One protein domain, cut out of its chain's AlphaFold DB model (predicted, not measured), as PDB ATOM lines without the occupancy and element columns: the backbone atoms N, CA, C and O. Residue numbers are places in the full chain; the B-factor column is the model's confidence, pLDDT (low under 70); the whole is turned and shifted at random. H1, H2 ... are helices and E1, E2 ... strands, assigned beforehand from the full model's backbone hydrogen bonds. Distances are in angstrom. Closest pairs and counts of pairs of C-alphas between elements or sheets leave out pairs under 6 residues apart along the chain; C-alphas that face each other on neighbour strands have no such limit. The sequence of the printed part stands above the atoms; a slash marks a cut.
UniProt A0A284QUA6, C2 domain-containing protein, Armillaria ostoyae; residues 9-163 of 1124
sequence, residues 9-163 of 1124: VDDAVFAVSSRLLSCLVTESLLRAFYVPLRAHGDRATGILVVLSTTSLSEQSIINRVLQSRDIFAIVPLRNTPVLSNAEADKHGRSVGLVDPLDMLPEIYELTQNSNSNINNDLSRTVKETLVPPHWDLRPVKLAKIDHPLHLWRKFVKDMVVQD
ATOM      1  N   VAL A   9      -4.317 -17.943 -15.015       93.12
ATOM      2  CA  VAL A   9      -4.859 -18.533 -16.249       93.12
ATOM      3  C   VAL A   9      -3.865 -19.508 -16.878       93.12
ATOM      4  O   VAL A   9      -4.247 -20.637 -17.173       93.12
ATOM      5  N   ASP A  10      -2.595 -19.116 -17.023       91.94
ATOM      6  CA  ASP A  10      -1.538 -19.978 -17.570       91.94
ATOM      7  C   ASP A  10      -1.347 -21.249 -16.733       91.94
ATOM      8  O   ASP A  10      -1.217 -22.335 -17.296       91.94
ATOM      9  N   ASP A  11      -1.385 -21.136 -15.403       92.19
ATOM     10  CA  ASP A  11      -1.266 -22.295 -14.510       92.19
ATOM     11  C   ASP A  11      -2.448 -23.261 -14.669       92.19
ATOM     12  O   ASP A  11      -2.255 -24.477 -14.699       92.19
ATOM     13  N   ALA A  12      -3.675 -22.751 -14.831       95.06
ATOM     14  CA  ALA A  12      -4.854 -23.582 -15.082       95.06
ATOM     15  C   ALA A  12      -4.821 -24.244 -16.474       95.06
ATOM     16  O   ALA A  12      -5.157 -25.427 -16.601       95.06
ATOM     17  N   VAL A  13      -4.365 -23.522 -17.507       95.62
ATOM     18  CA  VAL A  13      -4.120 -24.068 -18.856       95.62
ATOM     19  C   VAL A  13      -3.087 -25.189 -18.784       95.62
ATOM     20  O   VAL A  13      -3.330 -26.285 -19.295       95.62
ATOM     21  N   PHE A  14      -1.956 -24.948 -18.118       95.50
ATOM     22  CA  PHE A  14      -0.878 -25.918 -17.964       95.50
ATOM     23  C   PHE A  14      -1.308 -27.136 -17.141       95.50
ATOM     24  O   PHE A  14      -1.011 -28.262 -17.539       95.50
ATOM     25  N   ALA A  15      -2.054 -26.959 -16.048       95.19
ATOM     26  CA  ALA A  15      -2.510 -28.053 -15.191       95.19
ATOM     27  C   ALA A  15      -3.385 -29.078 -15.934       95.19
ATOM     28  O   ALA A  15      -3.249 -30.278 -15.690       95.19
ATOM     29  N   VAL A  16      -4.242 -28.636 -16.863       96.38
ATOM     30  CA  VAL A  16      -5.023 -29.533 -17.736       96.38
ATOM     31  C   VAL A  16      -4.169 -30.067 -18.893       96.38
ATOM     32  O   VAL A  16      -4.177 -31.267 -19.166       96.38
ATOM     33  N   SER A  17      -3.401 -29.198 -19.557       97.06
ATOM     34  CA  SER A  17      -2.649 -29.540 -20.776       97.06
ATOM     35  C   SER A  17      -1.501 -30.525 -20.529       97.06
ATOM     36  O   SER A  17      -1.310 -31.452 -21.312       97.06
ATOM     37  N   SER A  18      -0.763 -30.372 -19.425       96.56
ATOM     38  CA  SER A  18       0.314 -31.293 -19.019       96.56
ATOM     39  C   SER A  18      -0.212 -32.694 -18.709       96.56
ATOM     40  O   SER A  18       0.372 -33.680 -19.148       96.56
ATOM     41  N   ARG A  19      -1.359 -32.791 -18.025       96.12
ATOM     42  CA  ARG A  19      -2.074 -34.050 -17.760       96.12
ATOM     43  C   ARG A  19      -2.579 -34.711 -19.044       96.12
ATOM     44  O   ARG A  19      -2.438 -35.922 -19.197       96.12
ATOM     45  N   LEU A  20      -3.109 -33.927 -19.988       96.06
ATOM     46  CA  LEU A  20      -3.528 -34.431 -21.299       96.06
ATOM     47  C   LEU A  20      -2.332 -34.995 -22.079       96.06
ATOM     48  O   LEU A  20      -2.387 -36.139 -22.514       96.06
ATOM     49  N   LEU A  21      -1.232 -34.243 -22.194       96.69
ATOM     50  CA  LEU A  21      -0.008 -34.705 -22.859       96.69
ATOM     51  C   LEU A  21       0.622 -35.918 -22.156       96.69
ATOM     52  O   LEU A  21       1.031 -36.859 -22.829       96.69
ATOM     53  N   SER A  22       0.647 -35.929 -20.821       96.00
ATOM     54  CA  SER A  22       1.127 -37.053 -20.006       96.00
ATOM     55  C   SER A  22       0.351 -38.338 -20.299       96.00
ATOM     56  O   SER A  22       0.975 -39.365 -20.569       96.00
ATOM     57  N   CYS A  23      -0.987 -38.280 -20.342       94.94
ATOM     58  CA  CYS A  23      -1.811 -39.427 -20.728       94.94
ATOM     59  C   CYS A  23      -1.613 -39.807 -22.201       94.94
ATOM     60  O   CYS A  23      -1.399 -40.977 -22.491       94.94
ATOM     61  N   LEU A  24      -1.626 -38.850 -23.139       94.50
ATOM     62  CA  LEU A  24      -1.465 -39.152 -24.567       94.50
ATOM     63  C   LEU A  24      -0.119 -39.833 -24.877       94.50
ATOM     64  O   LEU A  24      -0.091 -40.769 -25.673       94.50
ATOM     65  N   VAL A  25       0.972 -39.412 -24.232       94.38
ATOM     66  CA  VAL A  25       2.298 -40.030 -24.402       94.38
ATOM     67  C   VAL A  25       2.399 -41.363 -23.659       94.38
ATOM     68  O   VAL A  25       2.726 -42.377 -24.268       94.38
ATOM     69  N   THR A  26       2.077 -41.399 -22.362       93.62
ATOM     70  CA  THR A  26       2.268 -42.604 -21.527       93.62
ATOM     71  C   THR A  26       1.318 -43.740 -21.927       93.62
ATOM     72  O   THR A  26       1.697 -44.906 -21.923       93.62
ATOM     73  N   GLU A  27       0.097 -43.427 -22.374       93.19
ATOM     74  CA  GLU A  27      -0.833 -44.413 -22.943       93.19
ATOM     75  C   GLU A  27      -0.529 -44.741 -24.417       93.19
ATOM     76  O   GLU A  27      -1.349 -45.376 -25.082       93.19
ATOM     77  N   SER A  28       0.617 -44.310 -24.960       90.50
ATOM     78  CA  SER A  28       1.037 -44.548 -26.350       90.50
ATOM     79  C   SER A  28      -0.046 -44.201 -27.386       90.50
ATOM     80  O   SER A  28      -0.231 -44.915 -28.371       90.50
ATOM     81  N   LEU A  29      -0.807 -43.128 -27.139       90.44
ATOM     82  CA  LEU A  29      -1.745 -42.528 -28.098       90.44
ATOM     83  C   LEU A  29      -1.033 -41.519 -29.009       90.44
ATOM     84  O   LEU A  29      -1.470 -41.299 -30.133       90.44
ATOM     85  N   LEU A  30       0.078 -40.944 -28.543       92.88
ATOM     86  CA  LEU A  30       1.064 -40.191 -29.315       92.88
ATOM     87  C   LEU A  30       2.470 -40.667 -28.930       92.88
ATOM     88  O   LEU A  30       2.744 -40.945 -27.766       92.88
ATOM     89  N   ARG A  31       3.383 -40.737 -29.902       92.06
ATOM     90  CA  ARG A  31       4.808 -41.017 -29.650       92.06
ATOM     91  C   ARG A  31       5.509 -39.743 -29.178       92.06
ATOM     92  O   ARG A  31       5.141 -38.653 -29.611       92.06
ATOM     93  N   ALA A  32       6.557 -39.861 -28.365       94.38
ATOM     94  CA  ALA A  32       7.402 -38.720 -28.021       94.38
ATOM     95  C   ALA A  32       8.886 -39.088 -27.887       94.38
ATOM     96  O   ALA A  32       9.238 -40.200 -27.482       94.38
ATOM     97  N   PHE A  33       9.741 -38.113 -28.194       93.38
ATOM     98  CA  PHE A  33      11.185 -38.169 -27.980       93.38
ATOM     99  C   PHE A  33      11.615 -37.166 -26.907       93.38
ATOM    100  O   PHE A  33      11.099 -36.050 -26.841       93.38
ATOM    101  N   TYR A  34      12.604 -37.547 -26.107       93.94
ATOM    102  CA  TYR A  34      13.389 -36.647 -25.275       93.94
ATOM    103  C   TYR A  34      14.654 -36.231 -26.023       93.94
ATOM    104  O   TYR A  34      15.424 -37.082 -26.483       93.94
ATOM    105  N   VAL A  35      14.887 -34.921 -26.101       91.69
ATOM    106  CA  VAL A  35      16.109 -34.330 -26.656       91.69
ATOM    107  C   VAL A  35      16.748 -33.454 -25.572       91.69
ATOM    108  O   VAL A  35      16.089 -32.523 -25.105       91.69
ATOM    109  N   PRO A  36      17.991 -33.720 -25.130       89.38
ATOM    110  CA  PRO A  36      18.672 -32.852 -24.170       89.38
ATOM    111  C   PRO A  36      18.962 -31.478 -24.793       89.38
ATOM    112  O   PRO A  36      19.241 -31.381 -25.990       89.38
ATOM    113  N   LEU A  37      18.910 -30.411 -23.990       85.56
ATOM    114  CA  LEU A  37      19.272 -29.073 -24.469       85.56
ATOM    115  C   LEU A  37      20.789 -28.975 -24.673       85.56
ATOM    116  O   LEU A  37      21.569 -29.454 -23.854       85.56
ATOM    117  N   ARG A  38      21.215 -28.306 -25.751       68.75
ATOM    118  CA  ARG A  38      22.647 -28.124 -26.078       68.75
ATOM    119  C   ARG A  38      23.401 -27.189 -25.129       68.75
ATOM    120  O   ARG A  38      24.626 -27.209 -25.112       68.75
ATOM    121  N   ALA A  39      22.678 -26.370 -24.371       63.09
ATOM    122  CA  ALA A  39      23.222 -25.512 -23.330       63.09
ATOM    123  C   ALA A  39      22.493 -25.813 -22.017       63.09
ATOM    124  O   ALA A  39      21.264 -25.738 -21.961       63.09
ATOM    125  N   HIS A  40      23.251 -26.134 -20.968       53.09
ATOM    126  CA  HIS A  40      22.716 -26.243 -19.616       53.09
ATOM    127  C   HIS A  40      22.414 -24.841 -19.080       53.09
ATOM    128  O   HIS A  40      23.323 -24.109 -18.699       53.09
ATOM    129  N   GLY A  41      21.136 -24.466 -19.078       54.38
ATOM    130  CA  GLY A  41      20.630 -23.312 -18.340       54.38
ATOM    131  C   GLY A  41      19.731 -23.779 -17.197       54.38
ATOM    132  O   GLY A  41      18.937 -24.699 -17.386       54.38
ATOM    133  N   ASP A  42      19.814 -23.111 -16.045       57.00
ATOM    134  CA  ASP A  42      19.266 -23.511 -14.730       57.00
ATOM    135  C   ASP A  42      17.753 -23.829 -14.660       57.00
ATOM    136  O   ASP A  42      17.233 -24.175 -13.599       57.00
ATOM    137  N   ARG A  43      17.008 -23.687 -15.762       75.94
ATOM    138  CA  ARG A  43      15.565 -23.955 -15.843       75.94
ATOM    139  C   ARG A  43      15.187 -25.298 -16.473       75.94
ATOM    140  O   ARG A  43      14.091 -25.768 -16.177       75.94
ATOM    141  N   ALA A  44      16.005 -25.876 -17.358       86.50
ATOM    142  CA  ALA A  44      15.589 -27.011 -18.191       86.50
ATOM    143  C   ALA A  44      16.745 -27.957 -18.561       86.50
ATOM    144  O   ALA A  44      17.817 -27.507 -18.959       86.50
ATOM    145  N   THR A  45      16.502 -29.270 -18.513       89.31
ATOM    146  CA  THR A  45      17.475 -30.303 -18.930       89.31
ATOM    147  C   THR A  45      17.301 -30.738 -20.387       89.31
ATOM    148  O   THR A  45      18.249 -31.204 -21.018       89.31
ATOM    149  N   GLY A  46      16.095 -30.594 -20.937       92.19
ATOM    150  CA  GLY A  46      15.751 -31.084 -22.269       92.19
ATOM    151  C   GLY A  46      14.385 -30.611 -22.748       92.19
ATOM    152  O   GLY A  46      13.721 -29.799 -22.102       92.19
ATOM    153  N   ILE A  47      13.957 -31.148 -23.884       93.81
ATOM    154  CA  ILE A  47      12.620 -30.977 -24.452       93.81
ATOM    155  C   ILE A  47      11.971 -32.337 -24.703       93.81
ATOM    156  O   ILE A  47      12.610 -33.275 -25.180       93.81
ATOM    157  N   LEU A  48      10.676 -32.412 -24.414       96.00
ATOM    158  CA  LEU A  48       9.769 -33.416 -24.944       96.00
ATOM    159  C   LEU A  48       9.299 -32.943 -26.321       96.00
ATOM    160  O   LEU A  48       8.678 -31.885 -26.430       96.00
ATOM    161  N   VAL A  49       9.562 -33.729 -27.358       94.88
ATOM    162  CA  VAL A  49       9.015 -33.528 -28.702       94.88
ATOM    163  C   VAL A  49       7.944 -34.589 -28.923       94.88
ATOM    164  O   VAL A  49       8.258 -35.760 -29.137       94.88
ATOM    165  N   VAL A  50       6.676 -34.189 -28.827       95.44
ATOM    166  CA  VAL A  50       5.523 -35.070 -29.047       95.44
ATOM    167  C   VAL A  50       5.211 -35.093 -30.539       95.44
ATOM    168  O   VAL A  50       5.058 -34.036 -31.157       95.44
ATOM    169  N   LEU A  51       5.118 -36.284 -31.122       93.06
ATOM    170  CA  LEU A  51       4.811 -36.484 -32.535       93.06
ATOM    171  C   LEU A  51       3.301 -36.465 -32.789       93.06
ATOM    172  O   LEU A  51       2.504 -36.765 -31.903       93.06
ATOM    173  N   SER A  52       2.917 -36.127 -34.016       89.75
ATOM    174  CA  SER A  52       1.531 -36.152 -34.483       89.75
ATOM    175  C   SER A  52       1.030 -37.577 -34.750       89.75
ATOM    176  O   SER A  52       1.814 -38.507 -34.961       89.75
ATOM    177  N   THR A  53      -0.295 -37.735 -34.801       82.25
ATOM    178  CA  THR A  53      -0.998 -38.990 -35.133       82.25
ATOM    179  C   THR A  53      -0.523 -39.599 -36.457       82.25
ATOM    180  O   THR A  53      -0.443 -40.820 -36.587       82.25
ATOM    181  N   THR A  54      -0.106 -38.761 -37.411       74.88
ATOM    182  CA  THR A  54       0.496 -39.162 -38.696       74.88
ATOM    183  C   THR A  54       1.725 -40.064 -38.556       74.88
ATOM    184  O   THR A  54       2.000 -40.843 -39.462       74.88
ATOM    185  N   SER A  55       2.450 -39.988 -37.432       70.44
ATOM    186  CA  SER A  55       3.677 -40.759 -37.166       70.44
ATOM    187  C   SER A  55       3.428 -42.061 -36.381       70.44
ATOM    188  O   SER A  55       4.376 -42.769 -36.032       70.44
ATOM    189  N   LEU A  56       2.167 -42.398 -36.079       70.56
ATOM    190  CA  LEU A  56       1.793 -43.630 -35.362       70.56
ATOM    191  C   LEU A  56       1.878 -44.889 -36.234       70.56
ATOM    192  O   LEU A  56       2.067 -45.981 -35.710       70.56
ATOM    193  N   SER A  57       1.737 -44.747 -37.554       64.12
ATOM    194  CA  SER A  57       1.839 -45.846 -38.524       64.12
ATOM    195  C   SER A  57       3.274 -46.122 -38.994       64.12
ATOM    196  O   SER A  57       3.504 -47.080 -39.732       64.12
ATOM    197  N   GLU A  58       4.238 -45.292 -38.583       70.06
ATOM    198  CA  GLU A  58       5.658 -45.459 -38.893       70.06
ATOM    199  C   GLU A  58       6.348 -46.399 -37.895       70.06
ATOM    200  O   GLU A  58       5.930 -46.533 -36.746       70.06
ATOM    201  N   GLN A  59       7.452 -47.021 -38.319       68.19
ATOM    202  CA  GLN A  59       8.263 -47.908 -37.476       68.19
ATOM    203  C   GLN A  59       8.767 -47.208 -36.200       68.19
ATOM    204  O   GLN A  59       8.839 -45.976 -36.133       68.19
ATOM    205  N   SER A  60       9.139 -47.998 -35.186       70.06
ATOM    206  CA  SER A  60       9.671 -47.523 -33.896       70.06
ATOM    207  C   SER A  60      10.886 -46.598 -34.044       70.06
ATOM    208  O   SER A  60      10.998 -45.639 -33.284       70.06
ATOM    209  N   ILE A  61      11.715 -46.833 -35.066       76.81
ATOM    210  CA  ILE A  61      12.808 -45.959 -35.506       76.81
ATOM    211  C   ILE A  61      12.371 -45.221 -36.781       76.81
ATOM    212  O   ILE A  61      11.997 -45.846 -37.777       76.81
ATOM    213  N   ILE A  62      12.429 -43.888 -36.773       81.62
ATOM    214  CA  ILE A  62      11.997 -43.040 -37.889       81.62
ATOM    215  C   ILE A  62      13.188 -42.756 -38.810       81.62
ATOM    216  O   ILE A  62      14.021 -41.884 -38.572       81.62
ATOM    217  N   ASN A  63      13.263 -43.478 -39.929       79.94
ATOM    218  CA  ASN A  63      14.395 -43.368 -40.855       79.94
ATOM    219  C   ASN A  63      14.369 -42.119 -41.760       79.94
ATOM    220  O   ASN A  63      15.420 -41.717 -42.265       79.94
ATOM    221  N   ARG A  64      13.224 -41.440 -41.918       87.19
ATOM    222  CA  ARG A  64      13.104 -40.170 -42.669       87.19
ATOM    223  C   ARG A  64      13.556 -38.949 -41.852       87.19
ATOM    224  O   ARG A  64      14.069 -39.100 -40.750       87.19
ATOM    225  N   VAL A  65      13.412 -37.746 -42.403       86.94
ATOM    226  CA  VAL A  65      13.548 -36.474 -41.665       86.94
ATOM    227  C   VAL A  65      12.161 -36.053 -41.167       86.94
ATOM    228  O   VAL A  65      11.183 -36.169 -41.918       86.94
ATOM    229  N   LEU A  66      12.062 -35.583 -39.922       88.00
ATOM    230  CA  LEU A  66      10.809 -35.077 -39.351       88.00
ATOM    231  C   LEU A  66      10.578 -33.604 -39.718       88.00
ATOM    232  O   LEU A  66      11.486 -32.778 -39.646       88.00
ATOM    233  N   GLN A  67       9.351 -33.278 -40.115       87.81
ATOM    234  CA  GLN A  67       8.916 -31.951 -40.554       87.81
ATOM    235  C   GLN A  67       7.970 -31.327 -39.525       87.81
ATOM    236  O   GLN A  67       7.411 -32.016 -38.679       87.81
ATOM    237  N   SER A  68       7.712 -30.022 -39.623       86.00
ATOM    238  CA  SER A  68       6.844 -29.308 -38.668       86.00
ATOM    239  C   SER A  68       5.426 -29.887 -38.527       86.00
ATOM    240  O   SER A  68       4.861 -29.828 -37.440       86.00
ATOM    241  N   ARG A  69       4.875 -30.506 -39.583       86.25
ATOM    242  CA  ARG A  69       3.584 -31.231 -39.558       86.25
ATOM    243  C   ARG A  69       3.588 -32.520 -38.729       86.25
ATOM    244  O   ARG A  69       2.526 -32.992 -38.341       86.25
ATOM    245  N   ASP A  70       4.763 -33.094 -38.493       88.75
ATOM    246  CA  ASP A  70       4.927 -34.328 -37.725       88.75
ATOM    247  C   ASP A  70       5.028 -34.046 -36.218       88.75
ATOM    248  O   ASP A  70       5.056 -34.980 -35.424       88.75
ATOM    249  N   ILE A  71       5.066 -32.768 -35.812       91.44
ATOM    250  CA  ILE A  71       5.213 -32.336 -34.421       91.44
ATOM    251  C   ILE A  71       3.858 -31.886 -33.866       91.44
ATOM    252  O   ILE A  71       3.267 -30.898 -34.307       91.44
ATOM    253  N   PHE A  72       3.376 -32.597 -32.852       94.06
ATOM    254  CA  PHE A  72       2.141 -32.277 -32.150       94.06
ATOM    255  C   PHE A  72       2.337 -31.134 -31.147       94.06
ATOM    256  O   PHE A  72       1.616 -30.135 -31.198       94.06
ATOM    257  N   ALA A  73       3.334 -31.261 -30.271       95.50
ATOM    258  CA  ALA A  73       3.674 -30.279 -29.243       95.50
ATOM    259  C   ALA A  73       5.153 -30.392 -28.844       95.50
ATOM    260  O   ALA A  73       5.758 -31.457 -28.965       95.50
ATOM    261  N   ILE A  74       5.722 -29.300 -28.331       95.25
ATOM    262  CA  ILE A  74       7.069 -29.260 -27.749       95.25
ATOM    263  C   ILE A  74       6.948 -28.731 -26.319       95.25
ATOM    264  O   ILE A  74       6.388 -27.656 -26.111       95.25
ATOM    265  N   VAL A  75       7.474 -29.464 -25.337       96.00
ATOM    266  CA  VAL A  75       7.423 -29.082 -23.914       96.00
ATOM    267  C   VAL A  75       8.836 -29.103 -23.331       96.00
ATOM    268  O   VAL A  75       9.436 -30.175 -23.265       96.00
ATOM    269  N   PRO A  76       9.404 -27.967 -22.896       94.44
ATOM    270  CA  PRO A  76      10.636 -27.953 -22.122       94.44
ATOM    271  C   PRO A  76      10.448 -28.702 -20.801       94.44
ATOM    272  O   PRO A  76       9.435 -28.539 -20.114       94.44
ATOM    273  N   LEU A  77      11.425 -29.529 -20.447       94.00
ATOM    274  CA  LEU A  77      11.393 -30.350 -19.246       94.00
ATOM    275  C   LEU A  77      12.416 -29.859 -18.224       94.00
ATOM    276  O   LEU A  77      13.553 -29.524 -18.561       94.00
ATOM    277  N   ARG A  78      11.997 -29.862 -16.958       90.94
ATOM    278  CA  ARG A  78      12.843 -29.601 -15.786       90.94
ATOM    279  C   ARG A  78      13.814 -30.751 -15.533       90.94
ATOM    280  O   ARG A  78      14.891 -30.519 -15.005       90.94
ATOM    281  N   ASN A  79      13.396 -31.970 -15.875       90.25
ATOM    282  CA  ASN A  79      14.107 -33.215 -15.612       90.25
ATOM    283  C   ASN A  79      13.998 -34.166 -16.814       90.25
ATOM    284  O   ASN A  79      13.095 -34.045 -17.642       90.25
ATOM    285  N   THR A  80      14.889 -35.155 -16.886       91.75
ATOM    286  CA  THR A  80      14.756 -36.273 -17.832       91.75
ATOM    287  C   THR A  80      13.518 -37.116 -17.465       91.75
ATOM    288  O   THR A  80      13.410 -37.515 -16.304       91.75
ATOM    289  N   PRO A  81      12.599 -37.402 -18.409       94.44
ATOM    290  CA  PRO A  81      11.418 -38.229 -18.162       94.44
ATOM    291  C   PRO A  81      11.800 -39.717 -18.119       94.44
ATOM    292  O   PRO A  81      12.951 -40.081 -18.369       94.44
ATOM    293  N   VAL A  82      10.843 -40.609 -17.855       94.00
ATOM    294  CA  VAL A  82      11.109 -42.055 -17.872       94.00
ATOM    295  C   VAL A  82      11.159 -42.538 -19.323       94.00
ATOM    296  O   VAL A  82      10.154 -42.598 -20.037       94.00
ATOM    297  N   LEU A  83      12.369 -42.844 -19.775       91.44
ATOM    298  CA  LEU A  83      12.657 -43.263 -21.143       91.44
ATOM    299  C   LEU A  83      12.341 -44.751 -21.333       91.44
ATOM    300  O   LEU A  83      12.437 -45.538 -20.394       91.44
ATOM    301  N   SER A  84      11.936 -45.127 -22.542       84.62
ATOM    302  CA  SER A  84      11.706 -46.529 -22.903       84.62
ATOM    303  C   SER A  84      13.027 -47.259 -23.160       84.62
ATOM    304  O   SER A  84      13.988 -46.627 -23.598       84.62
ATOM    305  N   ASN A  85      13.026 -48.587 -23.043       75.31
ATOM    306  CA  ASN A  85      14.175 -49.446 -23.367       75.31
ATOM    307  C   ASN A  85      14.490 -49.561 -24.876       75.31
ATOM    308  O   ASN A  85      15.434 -50.250 -25.253       75.31
ATOM    309  N   ALA A  86      13.726 -48.894 -25.748       72.19
ATOM    310  CA  ALA A  86      14.067 -48.771 -27.161       72.19
ATOM    311  C   ALA A  86      15.365 -47.965 -27.357       72.19
ATOM    312  O   ALA A  86      15.632 -47.005 -26.629       72.19
ATOM    313  N   GLU A  87      16.146 -48.332 -28.376       68.81
ATOM    314  CA  GLU A  87      17.372 -47.618 -28.745       68.81
ATOM    315  C   GLU A  87      17.116 -46.128 -29.033       68.81
ATOM    316  O   GLU A  87      16.006 -45.702 -29.372       68.81
ATOM    317  N   ALA A  88      18.165 -45.314 -28.901       73.56
ATOM    318  CA  ALA A  88      18.086 -43.897 -29.226       73.56
ATOM    319  C   ALA A  88      17.858 -43.711 -30.735       73.56
ATOM    320  O   ALA A  88      18.744 -43.976 -31.547       73.56
ATOM    321  N   ASP A  89      16.683 -43.203 -31.104       76.88
ATOM    322  CA  ASP A  89      16.438 -42.706 -32.451       76.88
ATOM    323  C   ASP A  89      17.376 -41.508 -32.701       76.88
ATOM    324  O   ASP A  89      17.673 -40.726 -31.793       76.88
ATOM    325  N   LYS A  90      17.821 -41.318 -33.943       82.81
ATOM    326  CA  LYS A  90      18.600 -40.138 -34.356       82.81
ATOM    327  C   LYS A  90      17.883 -38.809 -34.044       82.81
ATOM    328  O   LYS A  90      18.530 -37.771 -33.942       82.81
ATOM    329  N   HIS A  91      16.555 -38.826 -33.900       86.50
ATOM    330  CA  HIS A  91      15.761 -37.682 -33.452       86.50
ATOM    331  C   HIS A  91      15.811 -37.469 -31.926       86.50
ATOM    332  O   HIS A  91      15.686 -36.333 -31.475       86.50
ATOM    333  N   GLY A  92      16.004 -38.517 -31.120       88.62
ATOM    334  CA  GLY A  92      16.057 -38.443 -29.657       88.62
ATOM    335  C   GLY A  92      15.762 -39.781 -28.967       88.62
ATOM    336  O   GLY A  92      15.428 -40.780 -29.600       88.62
ATOM    337  N   ARG A  93      15.855 -39.813 -27.633       90.56
ATOM    338  CA  ARG A  93      15.550 -41.028 -26.851       90.56
ATOM    339  C   ARG A  93      14.036 -41.173 -26.697       90.56
ATOM    340  O   ARG A  93      13.374 -40.211 -26.314       90.56
ATOM    341  N   SER A  94      13.473 -42.341 -27.000       91.81
ATOM    342  CA  SER A  94      12.021 -42.551 -26.908       91.81
ATOM    343  C   SER A  94      11.535 -42.524 -25.447       91.81
ATOM    344  O   SER A  94      12.219 -42.997 -24.537       91.81
ATOM    345  N   VAL A  95      10.374 -41.904 -25.212       93.50
ATOM    346  CA  VAL A  95       9.793 -41.695 -23.875       93.50
ATOM    347  C   VAL A  95       8.717 -42.742 -23.602       93.50
ATOM    348  O   VAL A  95       7.762 -42.845 -24.367       93.50
ATOM    349  N   GLY A  96       8.852 -43.486 -22.500       92.50
ATOM    350  CA  GLY A  96       7.864 -44.478 -22.063       92.50
ATOM    351  C   GLY A  96       6.838 -43.924 -21.067       92.50
ATOM    352  O   GLY A  96       5.692 -44.360 -21.063       92.50
ATOM    353  N   LEU A  97       7.228 -42.956 -20.231       94.31
ATOM    354  CA  LEU A  97       6.340 -42.273 -19.284       94.31
ATOM    355  C   LEU A  97       6.849 -40.854 -18.994       94.31
ATOM    356  O   LEU A  97       8.039 -40.638 -18.773       94.31
ATOM    357  N   VAL A  98       5.933 -39.885 -18.943       95.00
ATOM    358  CA  VAL A  98       6.230 -38.501 -18.538       95.00
ATOM    359  C   VAL A  98       5.176 -37.989 -17.558       95.00
ATOM    360  O   VAL A  98       3.975 -38.074 -17.817       95.00
ATOM    361  N   ASP A  99       5.621 -37.467 -16.419       95.56
ATOM    362  CA  ASP A  99       4.777 -36.912 -15.355       95.56
ATOM    363  C   ASP A  99       4.607 -35.393 -15.564       95.56
ATOM    364  O   ASP A  99       5.548 -34.732 -16.009       95.56
ATOM    365  N   PRO A 100       3.461 -34.778 -15.220       95.19
ATOM    366  CA  PRO A 100       3.327 -33.319 -15.211       95.19
ATOM    367  C   PRO A 100       4.406 -32.573 -14.395       95.19
ATOM    368  O   PRO A 100       4.699 -31.419 -14.702       95.19
ATOM    369  N   LEU A 101       5.031 -33.212 -13.394       94.06
ATOM    370  CA  LEU A 101       6.172 -32.666 -12.640       94.06
ATOM    371  C   LEU A 101       7.497 -32.638 -13.426       94.06
ATOM    372  O   LEU A 101       8.395 -31.879 -13.059       94.06
ATOM    373  N   ASP A 102       7.629 -33.412 -14.509       94.06
ATOM    374  CA  ASP A 102       8.783 -33.324 -15.416       94.06
ATOM    375  C   ASP A 102       8.748 -32.020 -16.239       94.06
ATOM    376  O   ASP A 102       9.785 -31.549 -16.703       94.06
ATOM    377  N   MET A 103       7.569 -31.409 -16.414       95.06
ATOM    378  CA  MET A 103       7.309 -30.342 -17.388       95.06
ATOM    379  C   MET A 103       7.463 -28.913 -16.824       95.06
ATOM    380  O   MET A 103       7.136 -28.620 -15.667       95.06
ATOM    381  N   LEU A 104       7.911 -27.978 -17.670       92.81
ATOM    382  CA  LEU A 104       7.800 -26.527 -17.448       92.81
ATOM    383  C   LEU A 104       6.429 -25.988 -17.916       92.81
ATOM    384  O   LEU A 104       5.829 -26.575 -18.815       92.81
ATOM    385  N   PRO A 105       5.945 -24.844 -17.379       90.69
ATOM    386  CA  PRO A 105       4.627 -24.268 -17.688       90.69
ATOM    387  C   PRO A 105       4.572 -23.528 -19.044       90.69
ATOM    388  O   PRO A 105       3.848 -22.548 -19.227       90.69
ATOM    389  N   GLU A 106       5.358 -23.992 -20.013       89.06
ATOM    390  CA  GLU A 106       5.450 -23.457 -21.368       89.06
ATOM    391  C   GLU A 106       5.299 -24.624 -22.352       89.06
ATOM    392  O   GLU A 106       6.242 -25.357 -22.616       89.06
ATOM    393  N   ILE A 107       4.090 -24.829 -22.875       93.81
ATOM    394  CA  ILE A 107       3.820 -25.815 -23.931       93.81
ATOM    395  C   ILE A 107       3.785 -25.053 -25.251       93.81
ATOM    396  O   ILE A 107       3.019 -24.096 -25.375       93.81
ATOM    397  N   TYR A 108       4.588 -25.463 -26.230       93.19
ATOM    398  CA  TYR A 108       4.668 -24.807 -27.532       93.19
ATOM    399  C   TYR A 108       4.131 -25.675 -28.674       93.19
ATOM    400  O   TYR A 108       4.159 -26.906 -28.624       93.19
ATOM    401  N   GLU A 109       3.761 -25.017 -29.768       91.69
ATOM    402  CA  GLU A 109       3.650 -25.631 -31.089       91.69
ATOM    403  C   GLU A 109       4.415 -24.845 -32.162       91.69
ATOM    404  O   GLU A 109       4.825 -23.698 -31.961       91.69
ATOM    405  N   LEU A 110       4.592 -25.480 -33.322       89.19
ATOM    406  CA  LEU A 110       5.183 -24.887 -34.516       89.19
ATOM    407  C   LEU A 110       4.081 -24.292 -35.401       89.19
ATOM    408  O   LEU A 110       3.197 -25.015 -35.858       89.19
ATOM    409  N   THR A 111       4.146 -22.990 -35.677       82.38
ATOM    410  CA  THR A 111       3.155 -22.273 -36.496       82.38
ATOM    411  C   THR A 111       3.801 -21.446 -37.605       82.38
ATOM    412  O   THR A 111       4.943 -21.003 -37.493       82.38
ATOM    413  N   GLN A 112       3.060 -21.214 -38.689       73.50
ATOM    414  CA  GLN A 112       3.448 -20.284 -39.757       73.50
ATOM    415  C   GLN A 112       2.940 -18.852 -39.499       73.50
ATOM    416  O   GLN A 112       3.440 -17.907 -40.107       73.50
ATOM    417  N   ASN A 113       1.977 -18.669 -38.586       67.19
ATOM    418  CA  ASN A 113       1.375 -17.362 -38.330       67.19
ATOM    419  C   ASN A 113       2.378 -16.379 -37.710       67.19
ATOM    420  O   ASN A 113       3.165 -16.705 -36.819       67.19
ATOM    421  N   SER A 114       2.342 -15.133 -38.177       51.62
ATOM    422  CA  SER A 114       3.354 -14.133 -37.841       51.62
ATOM    423  C   SER A 114       3.280 -13.621 -36.399       51.62
ATOM    424  O   SER A 114       4.329 -13.263 -35.854       51.62
ATOM    425  N   ASN A 115       2.084 -13.600 -35.803       57.38
ATOM    426  CA  ASN A 115       1.735 -12.721 -34.676       57.38
ATOM    427  C   ASN A 115       1.952 -13.332 -33.279       57.38
ATOM    428  O   ASN A 115       1.935 -12.598 -32.301       57.38
ATOM    429  N   SER A 116       2.171 -14.646 -33.171       60.47
ATOM    430  CA  SER A 116       2.269 -15.380 -31.894       60.47
ATOM    431  C   SER A 116       3.678 -15.913 -31.579       60.47
ATOM    432  O   SER A 116       3.846 -16.759 -30.704       60.47
ATOM    433  N   ASN A 117       4.711 -15.432 -32.283       65.69
ATOM    434  CA  ASN A 117       6.089 -15.891 -32.082       65.69
ATOM    435  C   ASN A 117       6.671 -15.433 -30.745       65.69
ATOM    436  O   ASN A 117       7.002 -14.257 -30.581       65.69
ATOM    437  N   ILE A 118       6.928 -16.386 -29.858       72.25
ATOM    438  CA  ILE A 118       7.663 -16.135 -28.620       72.25
ATOM    439  C   ILE A 118       9.168 -16.077 -28.915       72.25
ATOM    440  O   ILE A 118       9.707 -16.836 -29.729       72.25
ATOM    441  N   ASN A 119       9.827 -15.116 -28.266       70.12
ATOM    442  CA  ASN A 119      11.261 -14.848 -28.358       70.12
ATOM    443  C   ASN A 119      11.862 -14.588 -26.962       70.12
ATOM    444  O   ASN A 119      12.619 -13.639 -26.768       70.12
ATOM    445  N   ASN A 120      11.481 -15.409 -25.977       80.62
ATOM    446  CA  ASN A 120      12.222 -15.531 -24.718       80.62
ATOM    447  C   ASN A 120      13.418 -16.484 -24.910       80.62
ATOM    448  O   ASN A 120      13.465 -17.238 -25.889       80.62
ATOM    449  N   ASP A 121      14.381 -16.467 -23.989       80.62
ATOM    450  CA  ASP A 121      15.617 -17.246 -24.141       80.62
ATOM    451  C   ASP A 121      15.356 -18.756 -24.207       80.62
ATOM    452  O   ASP A 121      15.925 -19.429 -25.062       80.62
ATOM    453  N   LEU A 122      14.398 -19.267 -23.421       82.94
ATOM    454  CA  LEU A 122      13.985 -20.674 -23.467       82.94
ATOM    455  C   LEU A 122      13.495 -21.077 -24.867       82.94
ATOM    456  O   LEU A 122      13.996 -22.041 -25.439       82.94
ATOM    457  N   SER A 123      12.590 -20.303 -25.476       83.25
ATOM    458  CA  SER A 123      12.117 -20.555 -26.845       83.25
ATOM    459  C   SER A 123      13.236 -20.473 -27.893       83.25
ATOM    460  O   SER A 123      13.114 -21.078 -28.959       83.25
ATOM    461  N   ARG A 124      14.331 -19.752 -27.610       83.50
ATOM    462  CA  ARG A 124      15.517 -19.702 -28.472       83.50
ATOM    463  C   ARG A 124      16.336 -20.984 -28.342       83.50
ATOM    464  O   ARG A 124      16.555 -21.636 -29.356       83.50
ATOM    465  N   THR A 125      16.659 -21.418 -27.123       83.81
ATOM    466  CA  THR A 125      17.392 -22.675 -26.876       83.81
ATOM    467  C   THR A 125      16.621 -23.902 -27.386       83.81
ATOM    468  O   THR A 125      17.221 -24.843 -27.906       83.81
ATOM    469  N   VAL A 126      15.283 -23.880 -27.326       86.38
ATOM    470  CA  VAL A 126      14.416 -24.902 -27.943       86.38
ATOM    471  C   VAL A 126      14.569 -24.915 -29.471       86.38
ATOM    472  O   VAL A 126      14.768 -25.984 -30.048       86.38
ATOM    473  N   LYS A 127      14.539 -23.749 -30.138       83.75
ATOM    474  CA  LYS A 127      14.775 -23.637 -31.593       83.75
ATOM    475  C   LYS A 127      16.189 -24.103 -31.972       83.75
ATOM    476  O   LYS A 127      16.339 -24.881 -32.906       83.75
ATOM    477  N   GLU A 128      17.209 -23.685 -31.225       81.94
ATOM    478  CA  GLU A 128      18.623 -24.039 -31.442       81.94
ATOM    479  C   GLU A 128      18.919 -25.533 -31.233       81.94
ATOM    480  O   GLU A 128      19.826 -26.080 -31.860       81.94
ATOM    481  N   THR A 129      18.151 -26.213 -30.379       83.88
ATOM    482  CA  THR A 129      18.265 -27.665 -30.148       83.88
ATOM    483  C   THR A 129      17.688 -28.483 -31.316       83.88
ATOM    484  O   THR A 129      18.144 -29.593 -31.575       83.88
ATOM    485  N   LEU A 130      16.747 -27.921 -32.085       80.00
ATOM    486  CA  LEU A 130      16.020 -28.596 -33.172       80.00
ATOM    487  C   LEU A 130      16.628 -28.375 -34.580       80.00
ATOM    488  O   LEU A 130      15.926 -28.484 -35.584       80.00
ATOM    489  N   VAL A 131      17.925 -28.053 -34.682       74.19
ATOM    490  CA  VAL A 131      18.597 -27.665 -35.944       74.19
ATOM    491  C   VAL A 131      20.053 -28.160 -35.990       74.19
ATOM    492  O   VAL A 131      20.794 -27.901 -35.045       74.19
ATOM    493  N   PRO A 132      20.582 -28.699 -37.106       66.56
ATOM    494  CA  PRO A 132      20.126 -29.798 -37.975       66.56
ATOM    495  C   PRO A 132      20.719 -31.153 -37.462       66.56
ATOM    496  O   PRO A 132      21.258 -31.160 -36.352       66.56
ATOM    497  N   PRO A 133      20.685 -32.302 -38.193       53.16
ATOM    498  CA  PRO A 133      20.157 -32.561 -39.543       53.16
ATOM    499  C   PRO A 133      18.961 -33.530 -39.599       53.16
ATOM    500  O   PRO A 133      18.532 -33.904 -40.687       53.16
ATOM    501  N   HIS A 134      18.422 -33.964 -38.458       73.19
ATOM    502  CA  HIS A 134      17.294 -34.908 -38.419       73.19
ATOM    503  C   HIS A 134      15.914 -34.221 -38.441       73.19
ATOM    504  O   HIS A 134      14.893 -34.886 -38.592       73.19
ATOM    505  N   TRP A 135      15.883 -32.886 -38.404       84.19
ATOM    506  CA  TRP A 135      14.667 -32.072 -38.420       84.19
ATOM    507  C   TRP A 135      14.664 -31.088 -39.612       84.19
ATOM    508  O   TRP A 135      15.625 -30.343 -39.800       84.19
ATOM    509  N   ASP A 136      13.573 -31.053 -40.387       83.69
ATOM    510  CA  ASP A 136      13.269 -30.089 -41.466       83.69
ATOM    511  C   ASP A 136      12.135 -29.151 -41.014       83.69
ATOM    512  O   ASP A 136      10.994 -29.204 -41.483       83.69
ATOM    513  N   LEU A 137      12.437 -28.288 -40.041       78.69
ATOM    514  CA  LEU A 137      11.482 -27.315 -39.497       78.69
ATOM    515  C   LEU A 137      11.504 -26.006 -40.309       78.69
ATOM    516  O   LEU A 137      11.750 -24.924 -39.771       78.69
ATOM    517  N   ARG A 138      11.253 -26.119 -41.626       68.31
ATOM    518  CA  ARG A 138      11.104 -24.992 -42.575       68.31
ATOM    519  C   ARG A 138      10.265 -23.856 -41.975       68.31
ATOM    520  O   ARG A 138       9.255 -24.145 -41.337       68.31
ATOM    521  N   PRO A 139      10.668 -22.587 -42.184       65.69
ATOM    522  CA  PRO A 139      10.613 -21.511 -41.194       65.69
ATOM    523  C   PRO A 139       9.270 -21.389 -40.467       65.69
ATOM    524  O   PRO A 139       8.348 -20.705 -40.907       65.69
ATOM    525  N   VAL A 140       9.206 -22.045 -39.309       70.31
ATOM    526  CA  VAL A 140       8.088 -22.011 -38.363       70.31
ATOM    527  C   VAL A 140       8.495 -21.285 -37.087       70.31
ATOM    528  O   VAL A 140       9.627 -21.368 -36.611       70.31
ATOM    529  N   LYS A 141       7.538 -20.558 -36.523       81.56
ATOM    530  CA  LYS A 141       7.639 -19.842 -35.255       81.56
ATOM    531  C   LYS A 141       7.170 -20.756 -34.121       81.56
ATOM    532  O   LYS A 141       6.268 -21.565 -34.326       81.56
ATOM    533  N   LEU A 142       7.757 -20.612 -32.928       86.44
ATOM    534  CA  LEU A 142       7.184 -21.210 -31.716       86.44
ATOM    535  C   LEU A 142       6.107 -20.272 -31.177       86.44
ATOM    536  O   LEU A 142       6.401 -19.107 -30.898       86.44
ATOM    537  N   ALA A 143       4.902 -20.799 -30.996       89.00
ATOM    538  CA  ALA A 143       3.826 -20.162 -30.247       89.00
ATOM    539  C   ALA A 143       3.532 -20.989 -28.991       89.00
ATOM    540  O   ALA A 143       3.599 -22.217 -29.044       89.00
ATOM    541  N   LYS A 144       3.215 -20.337 -27.867       90.19
ATOM    542  CA  LYS A 144       2.695 -21.024 -26.673       90.19
ATOM    543  C   LYS A 144       1.241 -21.416 -26.916       90.19
ATOM    544  O   LYS A 144       0.484 -20.629 -27.475       90.19
ATOM    545  N   ILE A 145       0.869 -22.607 -26.463       90.44
ATOM    546  CA  ILE A 145      -0.521 -23.046 -26.402       90.44
ATOM    547  C   ILE A 145      -1.178 -22.396 -25.181       90.44
ATOM    548  O   ILE A 145      -0.743 -22.592 -24.045       90.44
ATOM    549  N   ASP A 146      -2.219 -21.617 -25.439       89.12
ATOM    550  CA  ASP A 146      -2.958 -20.786 -24.487       89.12
ATOM    551  C   ASP A 146      -4.261 -21.432 -23.987       89.12
ATOM    552  O   ASP A 146      -4.897 -20.904 -23.077       89.12
ATOM    553  N   HIS A 147      -4.667 -22.582 -24.540       93.62
ATOM    554  CA  HIS A 147      -5.903 -23.254 -24.145       93.62
ATOM    555  C   HIS A 147      -5.855 -24.786 -24.333       93.62
ATOM    556  O   HIS A 147      -5.480 -25.258 -25.411       93.62
ATOM    557  N   PRO A 148      -6.295 -25.605 -23.349       94.50
ATOM    558  CA  PRO A 148      -6.201 -27.069 -23.436       94.50
ATOM    559  C   PRO A 148      -7.057 -27.683 -24.556       94.50
ATOM    560  O   PRO A 148      -6.696 -28.732 -25.091       94.50
ATOM    561  N   LEU A 149      -8.153 -27.027 -24.970       94.25
ATOM    562  CA  LEU A 149      -8.948 -27.507 -26.111       94.25
ATOM    563  C   LEU A 149      -8.204 -27.432 -27.446       94.25
ATOM    564  O   LEU A 149      -8.565 -28.160 -28.364       94.25
ATOM    565  N   HIS A 150      -7.167 -26.598 -27.575       93.75
ATOM    566  CA  HIS A 150      -6.358 -26.571 -28.796       93.75
ATOM    567  C   HIS A 150      -5.638 -27.906 -29.000       93.75
ATOM    568  O   HIS A 150      -5.732 -28.504 -30.067       93.75
ATOM    569  N   LEU A 151      -5.024 -28.441 -27.935       93.81
ATOM    570  CA  LEU A 151      -4.425 -29.780 -27.935       93.81
ATOM    571  C   LEU A 151      -5.467 -30.869 -28.207       93.81
ATOM    572  O   LEU A 151      -5.227 -31.736 -29.042       93.81
ATOM    573  N   TRP A 152      -6.627 -30.818 -27.542       93.44
ATOM    574  CA  TRP A 152      -7.684 -31.815 -27.749       93.44
ATOM    575  C   TRP A 152      -8.170 -31.848 -29.203       93.44
ATOM    576  O   TRP A 152      -8.106 -32.892 -29.850       93.44
ATOM    577  N   ARG A 153      -8.564 -30.693 -29.751       92.25
ATOM    578  CA  ARG A 153      -9.038 -30.562 -31.136       92.25
ATOM    579  C   ARG A 153      -7.958 -30.951 -32.143       92.25
ATOM    580  O   ARG A 153      -8.265 -31.629 -33.116       92.25
ATOM    581  N   LYS A 154      -6.692 -30.594 -31.894       90.75
ATOM    582  CA  LYS A 154      -5.542 -31.003 -32.717       90.75
ATOM    583  C   LYS A 154      -5.326 -32.521 -32.711       90.75
ATOM    584  O   LYS A 154      -4.902 -33.057 -33.728       90.75
ATOM    585  N   PHE A 155      -5.621 -33.204 -31.602       91.12
ATOM    586  CA  PHE A 155      -5.510 -34.660 -31.479       91.12
ATOM    587  C   PHE A 155      -6.643 -35.383 -32.220       91.12
ATOM    588  O   PHE A 155      -6.366 -36.231 -33.066       91.12
ATOM    589  N   VAL A 156      -7.907 -35.013 -31.972       89.75
ATOM    590  CA  VAL A 156      -9.059 -35.699 -32.594       89.75
ATOM    591  C   VAL A 156      -9.280 -35.354 -34.068       89.75
ATOM    592  O   VAL A 156      -9.963 -36.103 -34.756       89.75
ATOM    593  N   LYS A 157      -8.698 -34.260 -34.580       85.19
ATOM    594  CA  LYS A 157      -8.863 -33.812 -35.977       85.19
ATOM    595  C   LYS A 157      -8.623 -34.923 -37.007       85.19
ATOM    596  O   LYS A 157      -9.374 -35.030 -37.972       85.19
ATOM    597  N   ASP A 158      -7.578 -35.717 -36.794       70.00
ATOM    598  CA  ASP A 158      -7.151 -36.776 -37.710       70.00
ATOM    599  C   ASP A 158      -7.606 -38.175 -37.210       70.00
ATOM    600  O   ASP A 158      -7.080 -39.202 -37.639       70.00
ATOM    601  N   MET A 159      -8.582 -38.225 -36.289       73.62
ATOM    602  CA  MET A 159      -9.195 -39.441 -35.744       73.62
ATOM    603  C   MET A 159     -10.673 -39.558 -36.144       73.62
ATOM    604  O   MET A 159     -11.372 -38.570 -36.339       73.62
ATOM    605  N   VAL A 160     -11.183 -40.792 -36.190       64.44
ATOM    606  CA  VAL A 160     -12.612 -41.081 -36.446       64.44
ATOM    607  C   VAL A 160     -13.493 -40.790 -35.211       64.44
ATOM    608  O   VAL A 160     -14.713 -40.719 -35.318       64.44
ATOM    609  N   VAL A 161     -12.890 -40.594 -34.032       62.84
ATOM    610  CA  VAL A 161     -13.601 -40.346 -32.766       62.84
ATOM    611  C   VAL A 161     -13.818 -38.845 -32.553       62.84
ATOM    612  O   VAL A 161     -12.891 -38.131 -32.177       62.84
ATOM    613  N   GLN A 162     -15.057 -38.383 -32.729       60.53
ATOM    614  CA  GLN A 162     -15.496 -37.028 -32.375       60.53
ATOM    615  C   GLN A 162     -16.495 -37.075 -31.205       60.53
ATOM    616  O   GLN A 162     -17.696 -36.907 -31.394       60.53
ATOM    617  N   ASP A 163     -16.001 -37.323 -29.986       68.69
ATOM    618  CA  ASP A 163     -16.818 -37.256 -28.763       68.69
ATOM    619  C   ASP A 163     -16.802 -35.835 -28.165       68.69
ATOM    620  O   ASP A 163     -15.811 -35.395 -27.569       68.69
TER     621      ASP A 163
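Overview. This is residues 9 to 163 of the 1124 residues of the protein "C2 domain-containing protein" of Armillaria ostoyae (UniProt A0A284QUA6). A strongly twisted four-stranded sheet has H2 packed on it, the small ribbon E5-E6 beside its edge strand E3, and H1 and H3 side by side away from H2. H1 packs on the sheet with residues 18 to 26. The 155 printed residues run H1 E1 E2 E3 E4 E5 H2 E6 H3; the sheets, ordered E3 E2 E1 E4 and E5 E6, are antiparallel. The class is mixed, helices and strands, with 74 residues in named elements, under half. It is compact and rounded, radius of gyration of the C-alphas 14.4 A, spans 35 by 35 by 30 A.

Along the chain. H1, residues 9 to 26, begins at C-alpha (-4.859, -18.533, -16.249) and is 25.7 A long. E1, 32 to 41, spans 22.5 A and bends by 75 degrees at residue 38; E2, 44 to 51, spans 20.3 A. E3 is 71 to 77, E4 93 to 97, E5 108 to 111, H2 121 to 129, E6 141 to 144. H3, 148 to 156, ends at C-alpha (-9.059, -35.699, -32.594).

Arrangement. E1 E2 E3 form a meander, each strand the antiparallel neighbour of the one before, with hairpins E1-E2 (N 35 to O 47, 3.0 A) and E2-E3 (N 48 to O 75, 2.8 A). E4 pairs with E1 (N 34 to O 93, 2.8 A), completing a Greek key, a meander whose first strand neighbours the fourth. In E5-E6, N 109 and O 143 are 2.9 A apart. The closest C-alphas of E3 and E5, Ala 73 and Glu 109, are 5.0 A apart. H2 is on the larger sheet, height 7.9 A; its closest C-alphas to E1 are Thr 129 and Leu 37, 5.9 A. H1, with residues 13 to 17 alone, touches H3 (C-alphas of Ser 17 and Pro 148, 5.1 A), at a shallow tilt of 29 degrees, the same way. H3 only grazes the larger sheet. Every O i to N i+4 pair is within hydrogen-bond range in H2 and H3, and 13 of 14 in H1.

Size, cuts and confidence. The C-alphas of Asp 42 and Val 160, the two farthest apart, are 42.4 A apart. The printed part has no cut. Long links join E2 to E3, E3 to E4 and H2 to E6. Mean pLDDT of the printed part is 84.5; 21 residues are under 70, among them 38 to 42, 113 to 117 and 160 to 163.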